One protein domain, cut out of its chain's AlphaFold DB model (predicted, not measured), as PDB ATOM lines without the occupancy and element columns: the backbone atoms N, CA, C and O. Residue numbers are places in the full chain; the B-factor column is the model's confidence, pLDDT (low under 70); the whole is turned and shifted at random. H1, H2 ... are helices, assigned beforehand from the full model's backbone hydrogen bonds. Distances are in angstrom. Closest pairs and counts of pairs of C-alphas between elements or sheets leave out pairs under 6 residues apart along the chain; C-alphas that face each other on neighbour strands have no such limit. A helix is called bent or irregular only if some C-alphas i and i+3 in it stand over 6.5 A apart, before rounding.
ATOM      1  N   ILE A  38      26.981 -32.576  90.027       58.84
ATOM      2  CA  ILE A  38      27.366 -31.561  91.016       58.84
ATOM      3  C   ILE A  38      26.629 -31.873  92.322       58.84
ATOM      4  O   ILE A  38      25.394 -31.953  92.298       58.84
ATOM      5  N   PRO A  39      27.340 -32.011  93.457       62.06
ATOM      6  CA  PRO A  39      26.711 -32.224  94.754       62.06
ATOM      7  C   PRO A  39      25.714 -31.113  95.084       62.06
ATOM      8  O   PRO A  39      25.973 -29.923  94.867       62.06
ATOM      9  N   GLN A  40      24.564 -31.498  95.634       63.62
ATOM     10  CA  GLN A  40      23.466 -30.576  95.912       63.62
ATOM     11  C   GLN A  40      23.873 -29.487  96.922       63.62
ATOM     12  O   GLN A  40      23.385 -28.362  96.824       63.62
ATOM     13  N   GLU A  41      24.818 -29.765  97.834       63.75
ATOM     14  CA  GLU A  41      25.334 -28.756  98.770       63.75
ATOM     15  C   GLU A  41      26.087 -27.618  98.069       63.75
ATOM     16  O   GLU A  41      25.967 -26.460  98.466       63.75
ATOM     17  N   VAL A  42      26.838 -27.922  97.008       67.62
ATOM     18  CA  VAL A  42      27.603 -26.925  96.237       67.62
ATOM     19  C   VAL A  42      26.649 -26.027  95.465       67.62
ATOM     20  O   VAL A  42      26.800 -24.808  95.470       67.62
ATOM     21  N   PHE A  43      25.620 -26.625  94.865       70.56
ATOM     22  CA  PHE A  43      24.572 -25.884  94.178       70.56
ATOM     23  C   PHE A  43      23.828 -24.944  95.131       70.56
ATOM     24  O   PHE A  43      23.635 -23.776  94.805       70.56
ATOM     25  N   SER A  44      23.467 -25.416  96.329       74.56
ATOM     26  CA  SER A  44      22.826 -24.580  97.349       74.56
ATOM     27  C   SER A  44      23.717 -23.409  97.776       74.56
ATOM     28  O   SER A  44      23.228 -22.285  97.855       74.56
ATOM     29  N   ARG A  45      25.027 -23.627  97.972       76.75
ATOM     30  CA  ARG A  45      25.977 -22.542  98.288       76.75
ATOM     31  C   ARG A  45      26.099 -21.518  97.162       76.75
ATOM     32  O   ARG A  45      26.008 -20.321  97.425       76.75
ATOM     33  N   LEU A  46      26.257 -21.975  95.919       75.88
ATOM     34  CA  LEU A  46      26.344 -21.098  94.748       75.88
ATOM     35  C   LEU A  46      25.053 -20.310  94.540       75.88
ATOM     36  O   LEU A  46      25.102 -19.109  94.284       75.88
ATOM     37  N   ARG A  47      23.900 -20.954  94.728       78.25
ATOM     38  CA  ARG A  47      22.590 -20.306  94.690       78.25
ATOM     39  C   ARG A  47      22.478 -19.207  95.742       78.25
ATOM     40  O   ARG A  47      22.140 -18.087  95.382       78.25
ATOM     41  N   THR A  48      22.820 -19.484  97.001       79.62
ATOM     42  CA  THR A  48      22.821 -18.462  98.062       79.62
ATOM     43  C   THR A  48      23.784 -17.317  97.741       79.62
ATOM     44  O   THR A  48      23.453 -16.155  97.965       79.62
ATOM     45  N   ARG A  49      24.952 -17.618  97.156       76.31
ATOM     46  CA  ARG A  49      25.914 -16.601  96.714       76.31
ATOM     47  C   ARG A  49      25.311 -15.706  95.633       76.31
ATOM     48  O   ARG A  49      25.344 -14.493  95.784       76.31
ATOM     49  N   ILE A  50      24.686 -16.280  94.609       76.25
ATOM     50  CA  ILE A  50      24.023 -15.535  93.525       76.25
ATOM     51  C   ILE A  50      22.832 -14.719  94.040       76.25
ATOM     52  O   ILE A  50      22.663 -13.566  93.652       76.25
ATOM     53  N   GLU A  51      22.040 -15.270  94.960       78.00
ATOM     54  CA  GLU A  51      20.930 -14.561  95.604       78.00
ATOM     55  C   GLU A  51      21.411 -13.379  96.474       78.00
ATOM     56  O   GLU A  51      20.682 -12.400  96.653       78.00
ATOM     57  N   SER A  52      22.652 -13.422  96.971       76.81
ATOM     58  CA  SER A  52      23.259 -12.328  97.741       76.81
ATOM     59  C   SER A  52      23.854 -11.200  96.881       76.81
ATOM     60  O   SER A  52      24.077 -10.103  97.396       76.81
ATOM     61  N   ILE A  53      24.059 -11.418  95.574       73.56
ATOM     62  CA  ILE A  53      24.582 -10.395  94.653       73.56
ATOM     63  C   ILE A  53      23.478  -9.356  94.407       73.56
ATOM     64  O   ILE A  53      22.480  -9.608  93.732       73.56
ATOM     65  N   THR A  54      23.634  -8.177  95.005       61.91
ATOM     66  CA  THR A  54      22.647  -7.085  94.999       61.91
ATOM     67  C   THR A  54      22.544  -6.274  93.692       61.91
ATOM     68  O   THR A  54      21.453  -5.778  93.424       61.91
ATOM     69  N   PRO A  55      23.593  -6.114  92.850       71.88
ATOM     70  CA  PRO A  55      23.491  -5.282  91.643       71.88
ATOM     71  C   PRO A  55      22.816  -5.947  90.428       71.88
ATOM     72  O   PRO A  55      22.683  -5.295  89.393       71.88
ATOM     73  N   ILE A  56      22.386  -7.211  90.511       73.00
ATOM     74  CA  ILE A  56      21.735  -7.915  89.390       73.00
ATOM     75  C   ILE A  56      20.206  -7.832  89.471       73.00
ATOM     76  O   ILE A  56      19.623  -7.903  90.553       73.00
ATOM     77  N   SER A  57      19.543  -7.709  88.318       79.44
ATOM     78  CA  SER A  57      18.077  -7.739  88.238       79.44
ATOM     79  C   SER A  57      17.520  -9.127  88.577       79.44
ATOM     80  O   SER A  57      18.210 -10.135  88.426       79.44
ATOM     81  N   GLU A  58      16.249  -9.205  88.981       78.12
ATOM     82  CA  GLU A  58      15.594 -10.492  89.274       78.12
ATOM     83  C   GLU A  58      15.578 -11.415  88.041       78.12
ATOM     84  O   GLU A  58      15.867 -12.603  88.136       78.12
ATOM     85  N   THR A  59      15.350 -10.855  86.848       77.25
ATOM     86  CA  THR A  59      15.412 -11.599  85.579       77.25
ATOM     87  C   THR A  59      16.815 -12.140  85.289       77.25
ATOM     88  O   THR A  59      16.962 -13.281  84.847       77.25
ATOM     89  N   ALA A  60      17.858 -11.352  85.560       75.06
ATOM     90  CA  ALA A  60      19.246 -11.781  85.406       75.06
ATOM     91  C   ALA A  60      19.594 -12.892  86.405       75.06
ATOM     92  O   ALA A  60      20.132 -13.930  86.031       75.06
ATOM     93  N   ARG A  61      19.187 -12.733  87.666       78.62
ATOM     94  CA  ARG A  61      19.342 -13.746  88.715       78.62
ATOM     95  C   ARG A  61      18.699 -15.074  88.323       78.62
ATOM     96  O   ARG A  61      19.329 -16.121  88.445       78.62
ATOM     97  N   GLN A  62      17.479 -15.032  87.798       80.50
ATOM     98  CA  GLN A  62      16.759 -16.225  87.358       80.50
ATOM     99  C   GLN A  62      17.444 -16.901  86.161       80.50
ATOM    100  O   GLN A  62      17.585 -18.122  86.152       80.50
ATOM    101  N   THR A  63      17.970 -16.110  85.219       78.81
ATOM    102  CA  THR A  63      18.761 -16.597  84.073       78.81
ATOM    103  C   THR A  63      20.041 -17.301  84.526       78.81
ATOM    104  O   THR A  63      20.359 -18.384  84.035       78.81
ATOM    105  N   VAL A  64      20.760 -16.732  85.502       79.81
ATOM    106  CA  VAL A  64      21.953 -17.369  86.078       79.81
ATOM    107  C   VAL A  64      21.593 -18.679  86.765       79.81
ATOM    108  O   VAL A  64      22.260 -19.680  86.528       79.81
ATOM    109  N   LEU A  65      20.552 -18.695  87.600       81.88
ATOM    110  CA  LEU A  65      20.141 -19.902  88.318       81.88
ATOM    111  C   LEU A  65      19.715 -21.020  87.360       81.88
ATOM    112  O   LEU A  65      20.065 -22.177  87.587       81.88
ATOM    113  N   GLU A  66      19.021 -20.683  86.271       82.56
ATOM    114  CA  GLU A  66      18.661 -21.647  85.232       82.56
ATOM    115  C   GLU A  66      19.900 -22.163  84.485       82.56
ATOM    116  O   GLU A  66      20.034 -23.368  84.272       82.56
ATOM    117  N   ALA A  67      20.849 -21.288  84.137       80.56
ATOM    118  CA  ALA A  67      22.103 -21.695  83.505       80.56
ATOM    119  C   ALA A  67      22.934 -22.615  84.414       80.56
ATOM    120  O   ALA A  67      23.498 -23.605  83.944       80.56
ATOM    121  N   LEU A  68      22.964 -22.332  85.717       79.75
ATOM    122  CA  LEU A  68      23.658 -23.135  86.723       79.75
ATOM    123  C   LEU A  68      22.988 -24.499  86.924       79.75
ATOM    124  O   LEU A  68      23.672 -25.510  87.079       79.75
ATOM    125  N   ASP A  69      21.657 -24.555  86.868       81.12
ATOM    126  CA  ASP A  69      20.921 -25.816  86.930       81.12
ATOM    127  C   ASP A  69      21.102 -26.654  85.653       81.12
ATOM    128  O   ASP A  69      21.350 -27.857  85.735       81.12
ATOM    129  N   ARG A  70      21.090 -26.037  84.465       78.81
ATOM    130  CA  ARG A  70      21.413 -26.721  83.197       78.81
ATOM    131  C   ARG A  70      22.844 -27.256  83.185       78.81
ATOM    132  O   ARG A  70      23.072 -28.391  82.767       78.81
ATOM    133  N   PHE A  71      23.794 -26.473  83.692       78.25
ATOM    134  CA  PHE A  71      25.185 -26.880  83.872       78.25
ATOM    135  C   PHE A  71      25.291 -28.105  84.792       78.25
ATOM    136  O   PHE A  71      25.914 -29.101  84.423       78.25
ATOM    137  N   ARG A  72      24.597 -28.080  85.940       74.00
ATOM    138  CA  ARG A  72      24.492 -29.219  86.865       74.00
ATOM    139  C   ARG A  72      23.913 -30.461  86.207       74.00
ATOM    140  O   ARG A  72      24.359 -31.558  86.499       74.00
ATOM    141  N   GLN A  73      22.903 -30.312  85.361       73.81
ATOM    142  CA  GLN A  73      22.262 -31.452  84.715       73.81
ATOM    143  C   GLN A  73      23.078 -32.020  83.545       73.81
ATOM    144  O   GLN A  73      22.698 -33.054  82.993       73.81
ATOM    145  N   GLY A  74      24.178 -31.370  83.145       74.19
ATOM    146  CA  GLY A  74      24.859 -31.728  81.907       74.19
ATOM    147  C   GLY A  74      23.934 -31.495  80.713       74.19
ATOM    148  O   GLY A  74      23.695 -32.406  79.921       74.19
ATOM    149  N   ILE A  75      23.313 -30.319  80.619       77.56
ATOM    150  CA  ILE A  75      22.426 -29.971  79.505       77.56
ATOM    151  C   ILE A  75      23.024 -28.783  78.762       77.56
ATOM    152  O   ILE A  75      22.999 -27.646  79.233       77.56
ATOM    153  N   LEU A  76      23.535 -29.066  77.563       74.75
ATOM    154  CA  LEU A  76      23.868 -28.033  76.590       74.75
ATOM    155  C   LEU A  76      22.597 -27.471  75.964       74.75
ATOM    156  O   LEU A  76      21.693 -28.220  75.583       74.75
ATOM    157  N   ASP A  77      22.582 -26.159  75.765       77.31
ATOM    158  CA  ASP A  77      21.574 -25.493  74.962       77.31
ATOM    159  C   ASP A  77      21.573 -26.074  73.539       77.31
ATOM    160  O   ASP A  77      22.644 -26.369  72.982       77.31
ATOM    161  N   PRO A  78      20.398 -26.192  72.890       75.31
ATOM    162  CA  PRO A  78      20.289 -26.784  71.559       75.31
ATOM    163  C   PRO A  78      21.221 -26.137  70.532       75.31
ATOM    164  O   PRO A  78      21.721 -26.818  69.635       75.31
ATOM    165  N   ARG A  79      21.503 -24.835  70.679       75.94
ATOM    166  CA  ARG A  79      22.419 -24.089  69.806       75.94
ATOM    167  C   ARG A  79      23.859 -24.599  69.901       75.94
ATOM    168  O   ARG A  79      24.467 -24.825  68.856       75.94
ATOM    169  N   TYR A  80      24.393 -24.794  71.108       76.06
ATOM    170  CA  TYR A  80      25.754 -25.310  71.307       76.06
ATOM    171  C   TYR A  80      25.831 -26.798  70.968       76.06
ATOM    172  O   TYR A  80      26.762 -27.229  70.288       76.06
ATOM    173  N   LYS A  81      24.809 -27.574  71.351       76.94
ATOM    174  CA  LYS A  81      24.735 -29.003  71.027       76.94
ATOM    175  C   LYS A  81      24.739 -29.246  69.516       76.94
ATOM    176  O   LYS A  81      25.506 -30.068  69.034       76.94
ATOM    177  N   THR A  82      23.929 -28.503  68.759       74.69
ATOM    178  CA  THR A  82      23.852 -28.651  67.294       74.69
ATOM    179  C   THR A  82      25.184 -28.321  66.622       74.69
ATOM    180  O   THR A  82      25.585 -29.008  65.687       74.69
ATOM    181  N   GLN A  83      25.892 -27.295  67.104       74.12
ATOM    182  CA  GLN A  83      27.218 -26.938  66.588       74.12
ATOM    183  C   GLN A  83      28.247 -28.037  66.859       74.12
ATOM    184  O   GLN A  83      28.991 -28.415  65.953       74.12
ATOM    185  N   LEU A  84      28.257 -28.583  68.077       78.56
ATOM    186  CA  LEU A  84      29.140 -29.683  68.454       78.56
ATOM    187  C   LEU A  84      28.869 -30.940  67.616       78.56
ATOM    188  O   LEU A  84      29.795 -31.540  67.071       78.56
ATOM    189  N   ASP A  85      27.596 -31.304  67.485       77.19
ATOM    190  CA  ASP A  85      27.134 -32.458  66.715       77.19
ATOM    191  C   ASP A  85      27.517 -32.335  65.237       77.19
ATOM    192  O   ASP A  85      28.027 -33.284  64.642       77.19
ATOM    193  N   LEU A  86      27.336 -31.150  64.649       75.12
ATOM    194  CA  LEU A  86      27.748 -30.863  63.278       75.12
ATOM    195  C   LEU A  86      29.265 -31.002  63.102       75.12
ATOM    196  O   LEU A  86      29.723 -31.678  62.179       75.12
ATOM    197  N   ALA A  87      30.046 -30.378  63.982       75.69
ATOM    198  CA  ALA A  87      31.502 -30.424  63.910       75.69
ATOM    199  C   ALA A  87      32.031 -31.861  64.052       75.69
ATOM    200  O   ALA A  87      32.931 -32.270  63.317       75.69
ATOM    201  N   TYR A  88      31.431 -32.656  64.939       79.12
ATOM    202  CA  TYR A  88      31.745 -34.075  65.079       79.12
ATOM    203  C   TYR A  88      31.411 -34.870  63.820       79.12
ATOM    204  O   TYR A  88      32.250 -35.622  63.326       79.12
ATOM    205  N   ALA A  89      30.218 -34.670  63.258       76.19
ATOM    206  CA  ALA A  89      29.779 -35.370  62.058       76.19
ATOM    207  C   ALA A  89      30.712 -35.099  60.865       76.19
ATOM    208  O   ALA A  89      31.102 -36.026  60.151       76.19
ATOM    209  N   GLN A  90      31.139 -33.845  60.693       72.81
ATOM    210  CA  GLN A  90      32.115 -33.456  59.671       72.81
ATOM    211  C   GLN A  90      33.478 -34.120  59.896       72.81
ATOM    212  O   GLN A  90      34.033 -34.714  58.971       72.81
ATOM    213  N   LYS A  91      34.003 -34.064  61.128       72.88
ATOM    214  CA  LYS A  91      35.296 -34.674  61.474       72.88
ATOM    215  C   LYS A  91      35.283 -36.188  61.284       72.88
ATOM    216  O   LYS A  91      36.233 -36.747  60.741       72.88
ATOM    217  N   ARG A  92      34.193 -36.849  61.669       77.31
ATOM    218  CA  ARG A  92      34.008 -38.291  61.485       77.31
ATOM    219  C   ARG A  92      33.944 -38.674  60.009       77.31
ATOM    220  O   ARG A  92      34.625 -39.614  59.612       77.31
ATOM    221  N   ALA A  93      33.188 -37.936  59.196       75.06
ATOM    222  CA  ALA A  93      33.120 -38.178  57.755       75.06
ATOM    223  C   ALA A  93      34.496 -38.014  57.084       75.06
ATOM    224  O   ALA A  93      34.896 -38.847  56.272       75.06
ATOM    225  N   GLN A  94      35.251 -36.981  57.469       70.75
ATOM    226  CA  GLN A  94      36.606 -36.753  56.966       70.75
ATOM    227  C   GLN A  94      37.566 -37.880  57.374       70.75
ATOM    228  O   GLN A  94      38.299 -38.396  56.531       70.75
ATOM    229  N   ALA A  95      37.532 -38.299  58.641       70.81
ATOM    230  CA  ALA A  95      38.350 -39.399  59.139       70.81
ATOM    231  C   ALA A  95      38.053 -40.714  58.404       70.81
ATOM    232  O   ALA A  95      38.977 -41.391  57.959       70.81
ATOM    233  N   GLN A  96      36.774 -41.044  58.205       73.81
ATOM    234  CA  GLN A  96      36.370 -42.237  57.459       73.81
ATOM    235  C   GLN A  96      36.816 -42.192  55.995       73.81
ATOM    236  O   GLN A  96      37.291 -43.200  55.481       73.81
ATOM    237  N   ALA A  97      36.726 -41.036  55.330       68.25
ATOM    238  CA  ALA A  97      37.208 -40.885  53.958       68.25
ATOM    239  C   ALA A  97      38.726 -41.116  53.850       68.25
ATOM    240  O   ALA A  97      39.181 -41.789  52.927       68.25
ATOM    241  N   ILE A  98      39.506 -40.613  54.814       65.56
ATOM    242  CA  ILE A  98      40.962 -40.819  54.870       65.56
ATOM    243  C   ILE A  98      41.295 -42.292  55.140       65.56
ATOM    244  O   ILE A  98      42.151 -42.860  54.462       65.56
ATOM    245  N   LEU A  99      40.614 -42.921  56.102       67.50
ATOM    246  CA  LEU A  99      40.806 -44.335  56.426       67.50
ATOM    247  C   LEU A  99      40.466 -45.230  55.230       67.50
ATOM    248  O   LEU A  99      41.259 -46.104  54.883       67.50
ATOM    249  N   ALA A 100      39.352 -44.962  54.544       69.62
ATOM    250  CA  ALA A 100      38.948 -45.689  53.346       69.62
ATOM    251  C   ALA A 100      39.941 -45.502  52.191       69.62
ATOM    252  O   ALA A 100      40.344 -46.484  51.570       69.62
ATOM    253  N   ALA A 101      40.402 -44.271  51.946       66.25
ATOM    254  CA  ALA A 101      41.403 -43.982  50.918       66.25
ATOM    255  C   ALA A 101      42.745 -44.690  51.173       66.25
ATOM    256  O   ALA A 101      43.485 -44.963  50.231       66.25
ATOM    257  N   ARG A 102      43.053 -45.002  52.438       68.50
ATOM    258  CA  ARG A 102      44.262 -45.734  52.842       68.50
ATOM    259  C   ARG A 102      44.036 -47.238  53.043       68.50
ATOM    260  O   ARG A 102      44.965 -47.929  53.444       68.50
ATOM    261  N   GLY A 103      42.829 -47.753  52.786       74.94
ATOM    262  CA  GLY A 103      42.495 -49.164  53.008       74.94
ATOM    263  C   GLY A 103      42.552 -49.591  54.480       74.94
ATOM    264  O   GLY A 103      42.731 -50.767  54.771       74.94
ATOM    265  N   LEU A 104      42.423 -48.638  55.407       66.94
ATOM    266  CA  LEU A 104      42.499 -48.846  56.856       66.94
ATOM    267  C   LEU A 104      41.121 -49.039  57.505       66.94
ATOM    268  O   LEU A 104      41.023 -49.122  58.730       66.94
ATOM    269  N   THR A 105      40.058 -49.113  56.709       74.81
ATOM    270  CA  THR A 105      38.721 -49.472  57.189       74.81
ATOM    271  C   THR A 105      38.734 -50.890  57.770       74.81
ATOM    272  O   THR A 105      39.269 -51.815  57.168       74.81
ATOM    273  N   GLY A 106      38.153 -51.066  58.950       69.25
ATOM    274  CA  GLY A 106      38.134 -52.295  59.738       69.25
ATOM    275  C   GLY A 106      39.392 -52.535  60.580       69.25
ATOM    276  O   GLY A 106      39.482 -53.570  61.237       69.25
ATOM    277  N   SER A 107      40.368 -51.622  60.569       69.19
ATOM    278  CA  SER A 107      41.636 -51.794  61.289       69.19
ATOM    279  C   SER A 107      41.582 -51.309  62.745       69.19
ATOM    280  O   SER A 107      40.711 -50.535  63.147       69.19
ATOM    281  N   SER A 108      42.581 -51.698  63.541       68.00
ATOM    282  CA  SER A 108      42.813 -51.118  64.873       68.00
ATOM    283  C   SER A 108      43.074 -49.606  64.822       68.00
ATOM    284  O   SER A 108      42.745 -48.899  65.772       68.00
ATOM    285  N   ILE A 109      43.603 -49.098  63.702       67.94
ATOM    286  CA  ILE A 109      43.826 -47.665  63.475       67.94
ATOM    287  C   ILE A 109      42.488 -46.936  63.324       67.94
ATOM    288  O   ILE A 109      42.322 -45.857  63.886       67.94
ATOM    289  N   GLU A 110      41.500 -47.526  62.641       67.94
ATOM    290  CA  GLU A 110      40.151 -46.945  62.584       67.94
ATOM    291  C   GLU A 110      39.556 -46.807  63.988       67.94
ATOM    292  O   GLU A 110      39.062 -45.738  64.343       67.94
ATOM    293  N   GLN A 111      39.651 -47.851  64.813       68.88
ATOM    294  CA  GLN A 111      39.139 -47.802  66.185       68.88
ATOM    295  C   GLN A 111      39.840 -46.727  67.024       68.88
ATOM    296  O   GLN A 111      39.183 -46.009  67.774       68.88
ATOM    297  N   GLN A 112      41.157 -46.572  66.873       67.81
ATOM    298  CA  GLN A 112      41.910 -45.508  67.541       67.81
ATOM    299  C   GLN A 112      41.453 -44.116  67.091       67.81
ATOM    300  O   GLN A 112      41.187 -43.263  67.933       67.81
ATOM    301  N   VAL A 113      41.294 -43.895  65.784       69.88
ATOM    302  CA  VAL A 113      40.835 -42.610  65.235       69.88
ATOM    303  C   VAL A 113      39.421 -42.270  65.708       69.88
ATOM    304  O   VAL A 113      39.159 -41.129  66.090       69.88
ATOM    305  N   LEU A 114      38.508 -43.245  65.731       74.94
ATOM    306  CA  LEU A 114      37.151 -43.039  66.243       74.94
ATOM    307  C   LEU A 114      37.149 -42.748  67.753       74.94
ATOM    308  O   LEU A 114      36.451 -41.836  68.188       74.94
ATOM    309  N   ASN A 115      37.986 -43.432  68.539       74.50
ATOM    310  CA  ASN A 115      38.131 -43.151  69.969       74.50
ATOM    311  C   ASN A 115      38.665 -41.736  70.236       74.50
ATOM    312  O   ASN A 115      38.184 -41.063  71.147       74.50
ATOM    313  N   GLU A 116      39.630 -41.255  69.448       72.12
ATOM    314  CA  GLU A 116      40.131 -39.879  69.564       72.12
ATOM    315  C   GLU A 116      39.071 -38.841  69.165       72.12
ATOM    316  O   GLU A 116      38.946 -37.803  69.816       72.12
ATOM    317  N   LEU A 117      38.245 -39.132  68.155       71.06
ATOM    318  CA  LEU A 117      37.101 -38.281  67.810       71.06
ATOM    319  C   LEU A 117      36.063 -38.220  68.931       71.06
ATOM    320  O   LEU A 117      35.513 -37.149  69.202       71.06
ATOM    321  N   ASP A 118      35.810 -39.336  69.606       75.94
ATOM    322  CA  ASP A 118      34.879 -39.378  70.729       75.94
ATOM    323  C   ASP A 118      35.434 -38.630  71.949       75.94
ATOM    324  O   ASP A 118      34.692 -37.898  72.607       75.94
ATOM    325  N   LYS A 119      36.741 -38.735  72.229       74.06
ATOM    326  CA  LYS A 119      37.406 -37.909  73.253       74.06
ATOM    327  C   LYS A 119      37.299 -36.425  72.921       74.06
ATOM    328  O   LYS A 119      36.950 -35.627  73.791       74.06
ATOM    329  N   TRP A 120      37.548 -36.053  71.663       78.12
ATOM    330  CA  TRP A 120      37.387 -34.679  71.194       78.12
ATOM    331  C   TRP A 120      35.954 -34.186  71.420       78.12
ATOM    332  O   TRP A 120      35.764 -33.090  71.949       78.12
ATOM    333  N   TYR A 121      34.944 -35.000  71.095       78.25
ATOM    334  CA  TYR A 121      33.537 -34.661  71.325       78.25
ATOM    335  C   TYR A 121      33.256 -34.380  72.803       78.25
ATOM    336  O   TYR A 121      32.683 -33.345  73.133       78.25
ATOM    337  N   GLN A 122      33.706 -35.263  73.699       74.38
ATOM    338  CA  GLN A 122      33.500 -35.108  75.140       74.38
ATOM    339  C   GLN A 122      34.225 -33.881  75.703       74.38
ATOM    340  O   GLN A 122      33.633 -33.105  76.448       74.38
ATOM    341  N   GLN A 123      35.484 -33.658  75.324       74.06
ATOM    342  CA  GLN A 123      36.233 -32.476  75.762       74.06
ATOM    343  C   GLN A 123      35.529 -31.186  75.333       74.06
ATOM    344  O   GLN A 123      35.310 -30.299  76.157       74.06
ATOM    345  N   ASN A 124      35.106 -31.104  74.068       78.75
ATOM    346  CA  ASN A 124      34.407 -29.928  73.555       78.75
ATOM    347  C   ASN A 124      33.019 -29.769  74.175       78.75
ATOM    348  O   ASN A 124      32.597 -28.643  74.417       78.75
ATOM    349  N   TYR A 125      32.333 -30.864  74.500       81.00
ATOM    350  CA  TYR A 125      31.078 -30.821  75.240       81.00
ATOM    351  C   TYR A 125      31.236 -30.100  76.587       81.00
ATOM    352  O   TYR A 125      30.489 -29.165  76.875       81.00
ATOM    353  N   TYR A 126      32.237 -30.478  77.389       74.44
ATOM    354  CA  TYR A 126      32.490 -29.839  78.685       74.44
ATOM    355  C   TYR A 126      32.962 -28.387  78.543       74.44
ATOM    356  O   TYR A 126      32.562 -27.532  79.334       74.44
ATOM    357  N   THR A 127      33.761 -28.082  77.517       78.31
ATOM    358  CA  THR A 127      34.149 -26.700  77.196       78.31
ATOM    359  C   THR A 127      32.932 -25.844  76.864       78.31
ATOM    360  O   THR A 127      32.790 -24.754  77.409       78.31
ATOM    361  N   LEU A 128      32.021 -26.337  76.021       81.12
ATOM    362  CA  LEU A 128      30.804 -25.613  75.647       81.12
ATOM    363  C   LEU A 128      29.845 -25.444  76.823       81.12
ATOM    364  O   LEU A 128      29.165 -24.428  76.917       81.12
ATOM    365  N   LEU A 129      29.806 -26.413  77.733       79.06
ATOM    366  CA  LEU A 129      28.965 -26.346  78.919       79.06
ATOM    367  C   LEU A 129      29.482 -25.278  79.899       79.06
ATOM    368  O   LEU A 129      28.691 -24.490  80.416       79.06
ATOM    369  N   ASN A 130      30.806 -25.169  80.062       78.88
ATOM    370  CA  ASN A 130      31.438 -24.041  80.755       78.88
ATOM    371  C   ASN A 130      31.204 -22.705  80.037       78.88
ATOM    372  O   ASN A 130      30.865 -21.720  80.690       78.88
ATOM    373  N   GLN A 131      31.338 -22.673  78.708       81.56
ATOM    374  CA  GLN A 131      31.130 -21.462  77.912       81.56
ATOM    375  C   GLN A 131      29.697 -20.940  78.051       81.56
ATOM    376  O   GLN A 131      29.507 -19.761  78.308       81.56
ATOM    377  N   GLN A 132      28.691 -21.811  77.953       81.06
ATOM    378  CA  GLN A 132      27.284 -21.440  78.126       81.06
ATOM    379  C   GLN A 132      27.022 -20.830  79.507       81.06
ATOM    380  O   GLN A 132      26.290 -19.848  79.620       81.06
ATOM    381  N   LEU A 133      27.611 -21.404  80.562       82.38
ATOM    382  CA  LEU A 133      27.491 -20.849  81.906       82.38
ATOM    383  C   LEU A 133      28.170 -19.476  81.996       82.38
ATOM    384  O   LEU A 133      27.579 -18.538  82.524       82.38
ATOM    385  N   GLN A 134      29.383 -19.341  81.460       82.69
ATOM    386  CA  GLN A 134      30.112 -18.074  81.434       82.69
ATOM    387  C   GLN A 134      29.346 -16.991  80.661       82.69
ATOM    388  O   GLN A 134      29.209 -15.877  81.163       82.69
ATOM    389  N   ASP A 135      28.800 -17.323  79.492       80.06
ATOM    390  CA  ASP A 135      27.993 -16.421  78.668       80.06
ATOM    391  C   ASP A 135      26.743 -15.965  79.438       80.06
ATOM    392  O   ASP A 135      26.443 -14.773  79.483       80.06
ATOM    393  N   ALA A 136      26.045 -16.884  80.116       79.62
ATOM    394  CA  ALA A 136      24.876 -16.550  80.930       79.62
ATOM    395  C   ALA A 136      25.225 -15.629  82.113       79.62
ATOM    396  O   ALA A 136      24.489 -14.681  82.395       79.62
ATOM    397  N   LEU A 137      26.357 -15.870  82.781       81.50
ATOM    398  CA  LEU A 137      26.851 -15.028  83.873       81.50
ATOM    399  C   LEU A 137      27.222 -13.615  83.380       81.50
ATOM    400  O   LEU A 137      26.860 -12.628  84.019       81.50
ATOM    401  N   GLN A 138      27.885 -13.507  82.223       82.12
ATOM    402  CA  GLN A 138      28.253 -12.223  81.612       82.12
ATOM    403  C   GLN A 138      27.032 -11.432  81.134       82.12
ATOM    404  O   GLN A 138      26.916 -10.240  81.420       82.12
ATOM    405  N   LEU A 139      26.091 -12.087  80.448       79.75
ATOM    406  CA  LEU A 139      24.856 -11.465  79.957       79.75
ATOM    407  C   LEU A 139      23.954 -10.970  81.092       79.75
ATOM    408  O   LEU A 139      23.194 -10.021  80.915       79.75
ATOM    409  N   SER A 140      24.071 -11.588  82.265       78.00
ATOM    410  CA  SER A 140      23.355 -11.199  83.481       78.00
ATOM    411  C   SER A 140      23.944  -9.959  84.165       78.00
ATOM    412  O   SER A 140      23.395  -9.487  85.158       78.00
ATOM    413  N   GLY A 141      25.049  -9.415  83.641       73.12
ATOM    414  CA  GLY A 141      25.688  -8.210  84.163       73.12
ATOM    415  C   GLY A 141      26.470  -8.434  85.459       73.12
ATOM    416  O   GLY A 141      26.710  -7.470  86.185       73.12
ATOM    417  N   LEU A 142      26.857  -9.679  85.772       74.56
ATOM    418  CA  LEU A 142      27.711  -9.947  86.930       74.56
ATOM    419  C   LEU A 142      29.100  -9.333  86.725       74.56
ATOM    420  O   LEU A 142      29.655  -9.344  85.624       74.56
ATOM    421  N   ALA A 143      29.687  -8.833  87.812       78.81
ATOM    422  CA  ALA A 143      31.062  -8.361  87.804       78.81
ATOM    423  C   ALA A 143      32.026  -9.527  87.540       78.81
ATOM    424  O   ALA A 143      31.812 -10.644  88.010       78.81
ATOM    425  N   GLY A 144      33.128  -9.268  86.828       74.12
ATOM    426  CA  GLY A 144      34.110 -10.303  86.481       74.12
ATOM    427  C   GLY A 144      34.662 -11.070  87.692       74.12
ATOM    428  O   GLY A 144      34.924 -12.263  87.587       74.12
ATOM    429  N   GLU A 145      34.776 -10.423  88.854       77.75
ATOM    430  CA  GLU A 145      35.190 -11.064  90.111       77.75
ATOM    431  C   GLU A 145      34.173 -12.105  90.604       77.75
ATOM    432  O   GLU A 145      34.562 -13.209  90.992       77.75
ATOM    433  N   ASP A 146      32.875 -11.803  90.524       77.25
ATOM    434  CA  ASP A 146      31.809 -12.736  90.901       77.25
ATOM    435  C   ASP A 146      31.727 -13.913  89.934       77.25
ATOM    436  O   ASP A 146      31.592 -15.061  90.365       77.25
ATOM    437  N   ILE A 147      31.882 -13.636  88.637       77.94
ATOM    438  CA  ILE A 147      31.955 -14.657  87.588       77.94
ATOM    439  C   ILE A 147      33.130 -15.597  87.863       77.94
ATOM    440  O   ILE A 147      32.948 -16.812  87.907       77.94
ATOM    441  N   ASN A 148      34.324 -15.051  88.108       78.25
ATOM    442  CA  ASN A 148      35.525 -15.844  88.368       78.25
ATOM    443  C   ASN A 148      35.399 -16.684  89.639       78.25
ATOM    444  O   ASN A 148      35.842 -17.828  89.654       78.25
ATOM    445  N   ALA A 149      34.781 -16.155  90.694       77.88
ATOM    446  CA  ALA A 149      34.561 -16.905  91.924       77.88
ATOM    447  C   ALA A 149      33.572 -18.070  91.725       77.88
ATOM    448  O   ALA A 149      33.860 -19.183  92.163       77.88
ATOM    449  N   ILE A 150      32.460 -17.847  91.011       77.06
ATOM    450  CA  ILE A 150      31.488 -18.902  90.670       77.06
ATOM    451  C   ILE A 150      32.141 -19.975  89.787       77.06
ATOM    452  O   ILE A 150      32.026 -21.167  90.070       77.06
ATOM    453  N   LEU A 151      32.865 -19.567  88.740       79.06
ATOM    454  CA  LEU A 151      33.545 -20.495  87.833       79.06
ATOM    455  C   LEU A 151      34.681 -21.254  88.528       79.06
ATOM    456  O   LEU A 151      34.849 -22.445  88.282       79.06
ATOM    457  N   SER A 152      35.430 -20.606  89.420       78.44
ATOM    458  CA  SER A 152      36.490 -21.246  90.208       78.44
ATOM    459  C   SER A 152      35.930 -22.348  91.108       78.44
ATOM    460  O   SER A 152      36.450 -23.464  91.109       78.44
ATOM    461  N   GLU A 153      34.812 -22.092  91.793       74.38
ATOM    462  CA  GLU A 153      34.157 -23.086  92.652       74.38
ATOM    463  C   GLU A 153      33.591 -24.269  91.843       74.38
ATOM    464  O   GLU A 153      33.606 -25.409  92.307       74.38
ATOM    465  N   LEU A 154      33.174 -24.030  90.596       71.31
ATOM    466  CA  LEU A 154      32.704 -25.062  89.665       71.31
ATOM    467  C   LEU A 154      33.832 -25.789  88.913       71.31
ATOM    468  O   LEU A 154      33.626 -26.906  88.423       71.31
ATOM    469  N   SER A 155      35.026 -25.195  88.836       71.62
ATOM    470  CA  SER A 155      36.164 -25.716  88.067       71.62
ATOM    471  C   SER A 155      36.653 -27.074  88.578       71.62
ATOM    472  O   SER A 155      37.051 -27.928  87.788       71.62
ATOM    473  N   ALA A 156      36.581 -27.309  89.892       67.56
ATOM    474  CA  ALA A 156      36.963 -28.580  90.503       67.56
ATOM    475  C   ALA A 156      36.017 -29.718  90.084       67.56
ATOM    476  O   ALA A 156      36.461 -30.830  89.800       67.56
ATOM    477  N   TYR A 157      34.717 -29.432  89.980       65.44
ATOM    478  CA  TYR A 157      33.695 -30.419  89.615       65.44
ATOM    479  C   TYR A 157      33.681 -30.709  88.119       65.44
ATOM    480  O   TYR A 157      33.488 -31.853  87.716       65.44
ATOM    481  N   THR A 158      33.941 -29.702  87.286       64.56
ATOM    482  CA  THR A 158      34.089 -29.913  85.840       64.56
ATOM    483  C   THR A 158      35.340 -30.702  85.503       64.56
ATOM    484  O   THR A 158      35.263 -31.608  84.680       64.56
ATOM    485  N   GLN A 159      36.462 -30.431  86.170       64.81
ATOM    486  CA  GLN A 159      37.672 -31.241  86.018       64.81
ATOM    487  C   GLN A 159      37.457 -32.681  86.493       64.81
ATOM    488  O   GLN A 159      37.831 -33.614  85.786       64.81
ATOM    489  N   ALA A 160      36.801 -32.881  87.641       64.00
ATOM    490  CA  ALA A 160      36.481 -34.216  88.143       64.00
ATOM    491  C   ALA A 160      35.545 -34.987  87.196       64.00
ATOM    492  O   ALA A 160      35.813 -36.146  86.879       64.00
ATOM    493  N   ALA A 161      34.493 -34.345  86.684       59.31
ATOM    494  CA  ALA A 161      33.572 -34.961  85.733       59.31
ATOM    495  C   ALA A 161      34.248 -35.278  84.393       59.31
ATOM    496  O   ALA A 161      34.041 -36.355  83.841       59.31
ATOM    497  N   GLN A 162      35.109 -34.387  83.896       63.59
ATOM    498  CA  GLN A 162      35.884 -34.609  82.677       63.59
ATOM    499  C   GLN A 162      36.888 -35.764  82.854       63.59
ATOM    500  O   GLN A 162      37.029 -36.602  81.963       63.59
ATOM    501  N   ALA A 163      37.523 -35.871  84.025       62.91
ATOM    502  CA  ALA A 163      38.405 -36.986  84.364       62.91
ATOM    503  C   ALA A 163      37.641 -38.315  84.489       62.91
ATOM    504  O   ALA A 163      38.091 -39.334  83.967       62.91
ATOM    505  N   GLN A 164      36.467 -38.316  85.127       61.16
ATOM    506  CA  GLN A 164      35.612 -39.498  85.239       61.16
ATOM    507  C   GLN A 164      35.068 -39.932  83.875       61.16
ATOM    508  O   GLN A 164      34.987 -41.130  83.604       61.16
ATOM    509  N   ALA A 165      34.751 -38.979  82.996       58.53
ATOM    510  CA  ALA A 165      34.326 -39.252  81.632       58.53
ATOM    511  C   ALA A 165      35.398 -39.979  80.832       58.53
ATOM    512  O   ALA A 165      35.154 -41.033  80.240       58.53
ATOM    513  N   LEU A 166      36.612 -39.446  80.906       61.00
ATOM    514  CA  LEU A 166      37.772 -39.994  80.231       61.00
ATOM    515  C   LEU A 166      38.151 -41.370  80.800       61.00
ATOM    516  O   LEU A 166      38.452 -42.288  80.041       61.00
ATOM    517  N   ALA A 167      38.048 -41.553  82.120       59.25
ATOM    518  CA  ALA A 167      38.267 -42.837  82.786       59.25
ATOM    519  C   ALA A 167      37.202 -43.891  82.427       59.25
ATOM    520  O   ALA A 167      37.539 -45.052  82.196       59.25
ATOM    521  N   ALA A 168      35.927 -43.503  82.335       58.66
ATOM    522  CA  ALA A 168      34.844 -44.388  81.907       58.66
ATOM    523  C   ALA A 168      35.011 -44.830  80.445       58.66
ATOM    524  O   ALA A 168      34.683 -45.964  80.102       58.66
ATOM    525  N   GLN A 169      35.557 -43.956  79.596       55.34
ATOM    526  CA  GLN A 169      35.797 -44.244  78.184       55.34
ATOM    527  C   GLN A 169      37.040 -45.116  77.950       55.34
ATOM    528  O   GLN A 169      37.070 -45.910  77.014       55.34
ATOM    529  N   LEU A 170      38.057 -44.997  78.806       54.19
ATOM    530  CA  LEU A 170      39.300 -45.770  78.700       54.19
ATOM    531  C   LEU A 170      39.245 -47.131  79.404       54.19
ATOM    532  O   LEU A 170      40.186 -47.916  79.284       54.19
ATOM    533  N   GLY A 171      38.151 -47.424  80.112       42.44
ATOM    534  CA  GLY A 171      38.081 -48.551  81.032       42.44
ATOM    535  C   GLY A 171      38.946 -48.281  82.266       42.44
ATOM    536  O   GLY A 171      40.055 -47.755  82.185       42.44
ATOM    537  N   ALA A 172      38.444 -48.646  83.443       37.12
ATOM    538  CA  ALA A 172      39.028 -48.340  84.754       37.12
ATOM    539  C   ALA A 172      40.446 -48.914  85.030       37.12
ATOM    540  O   ALA A 172      40.889 -48.923  86.175       37.12
TER     541      ALA A 172
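Overview. This is residues 38 to 172 of the 229 residues of an uncharacterized protein of Firmicutes bacterium (UniProt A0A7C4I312). A long helix, H4, runs along much of a rod; at one end its residues 129 to 139 join H1, H2 and H5a in a small up-and-down bundle of four, each running against the one before, with H1 and H5a only loosely together. H3 folds against H4 as a helical hairpin that makes the other end, and H5b, beyond a bend in H5, packs on H4 at residues 119 to 126. The printed part has 135 residues, with five named helices, H1 to H5, and no named strand: all helix. It is loose, with a radius of gyration of the C-alphas of 18.7 A and spans of 63 by 31 by 21 A.

Arrangement. H1, residues 40 to 52, touches residues 61 to 68 of H2, residues 58 to 73, in a hairpin at a shallow tilt of 16 degrees; the closest C-alphas, Arg 47 and Leu 65, are 6.8 A apart. H3, residues 78 to 101, is apart from H2. H4, residues 108 to 139, is the hub. It touches H3 at 20 degrees, shallow, opposite ways, with closest C-alphas Tyr 88 and Tyr 121 at 6.5 A, and H2 with closest C-alphas Ala 67 and Leu 133 at 5.7 A. H5, residues 144 to 170, was assigned as one helix by its hydrogen bonds but is bent: C-alphas 153 and 156 are 6.5 A apart. H5a, residues 144 to 153, touches H4 with closest C-alphas Leu 137 and Ile 147 at 6.3 A; H5b, residues 156 to 170, with Tyr 126 and Gln 162 at 7.1 A. Every O i to N i+4 pair is within hydrogen-bond range in H1, H2, H3, H4, H5a and H5b.

Along the chain. H1 begins at C-alpha 40 (23.466, -30.576, 95.912) and measures 18.3 A, H2 22.5 A, H3 34.2 A, H4 46.1 A, H5a 14.2 A and H5b 21.0 A, ending at C-alpha 170 (39.300, -45.770, 78.700).

Size, cuts and confidence. The C-alphas farthest apart, Thr 54 and Gly 103, are 62.7 A apart. The printed part has no cut and no long link. Confidence is low, under 70, at 38 residues, among them 106 to 113 and 156 to 172.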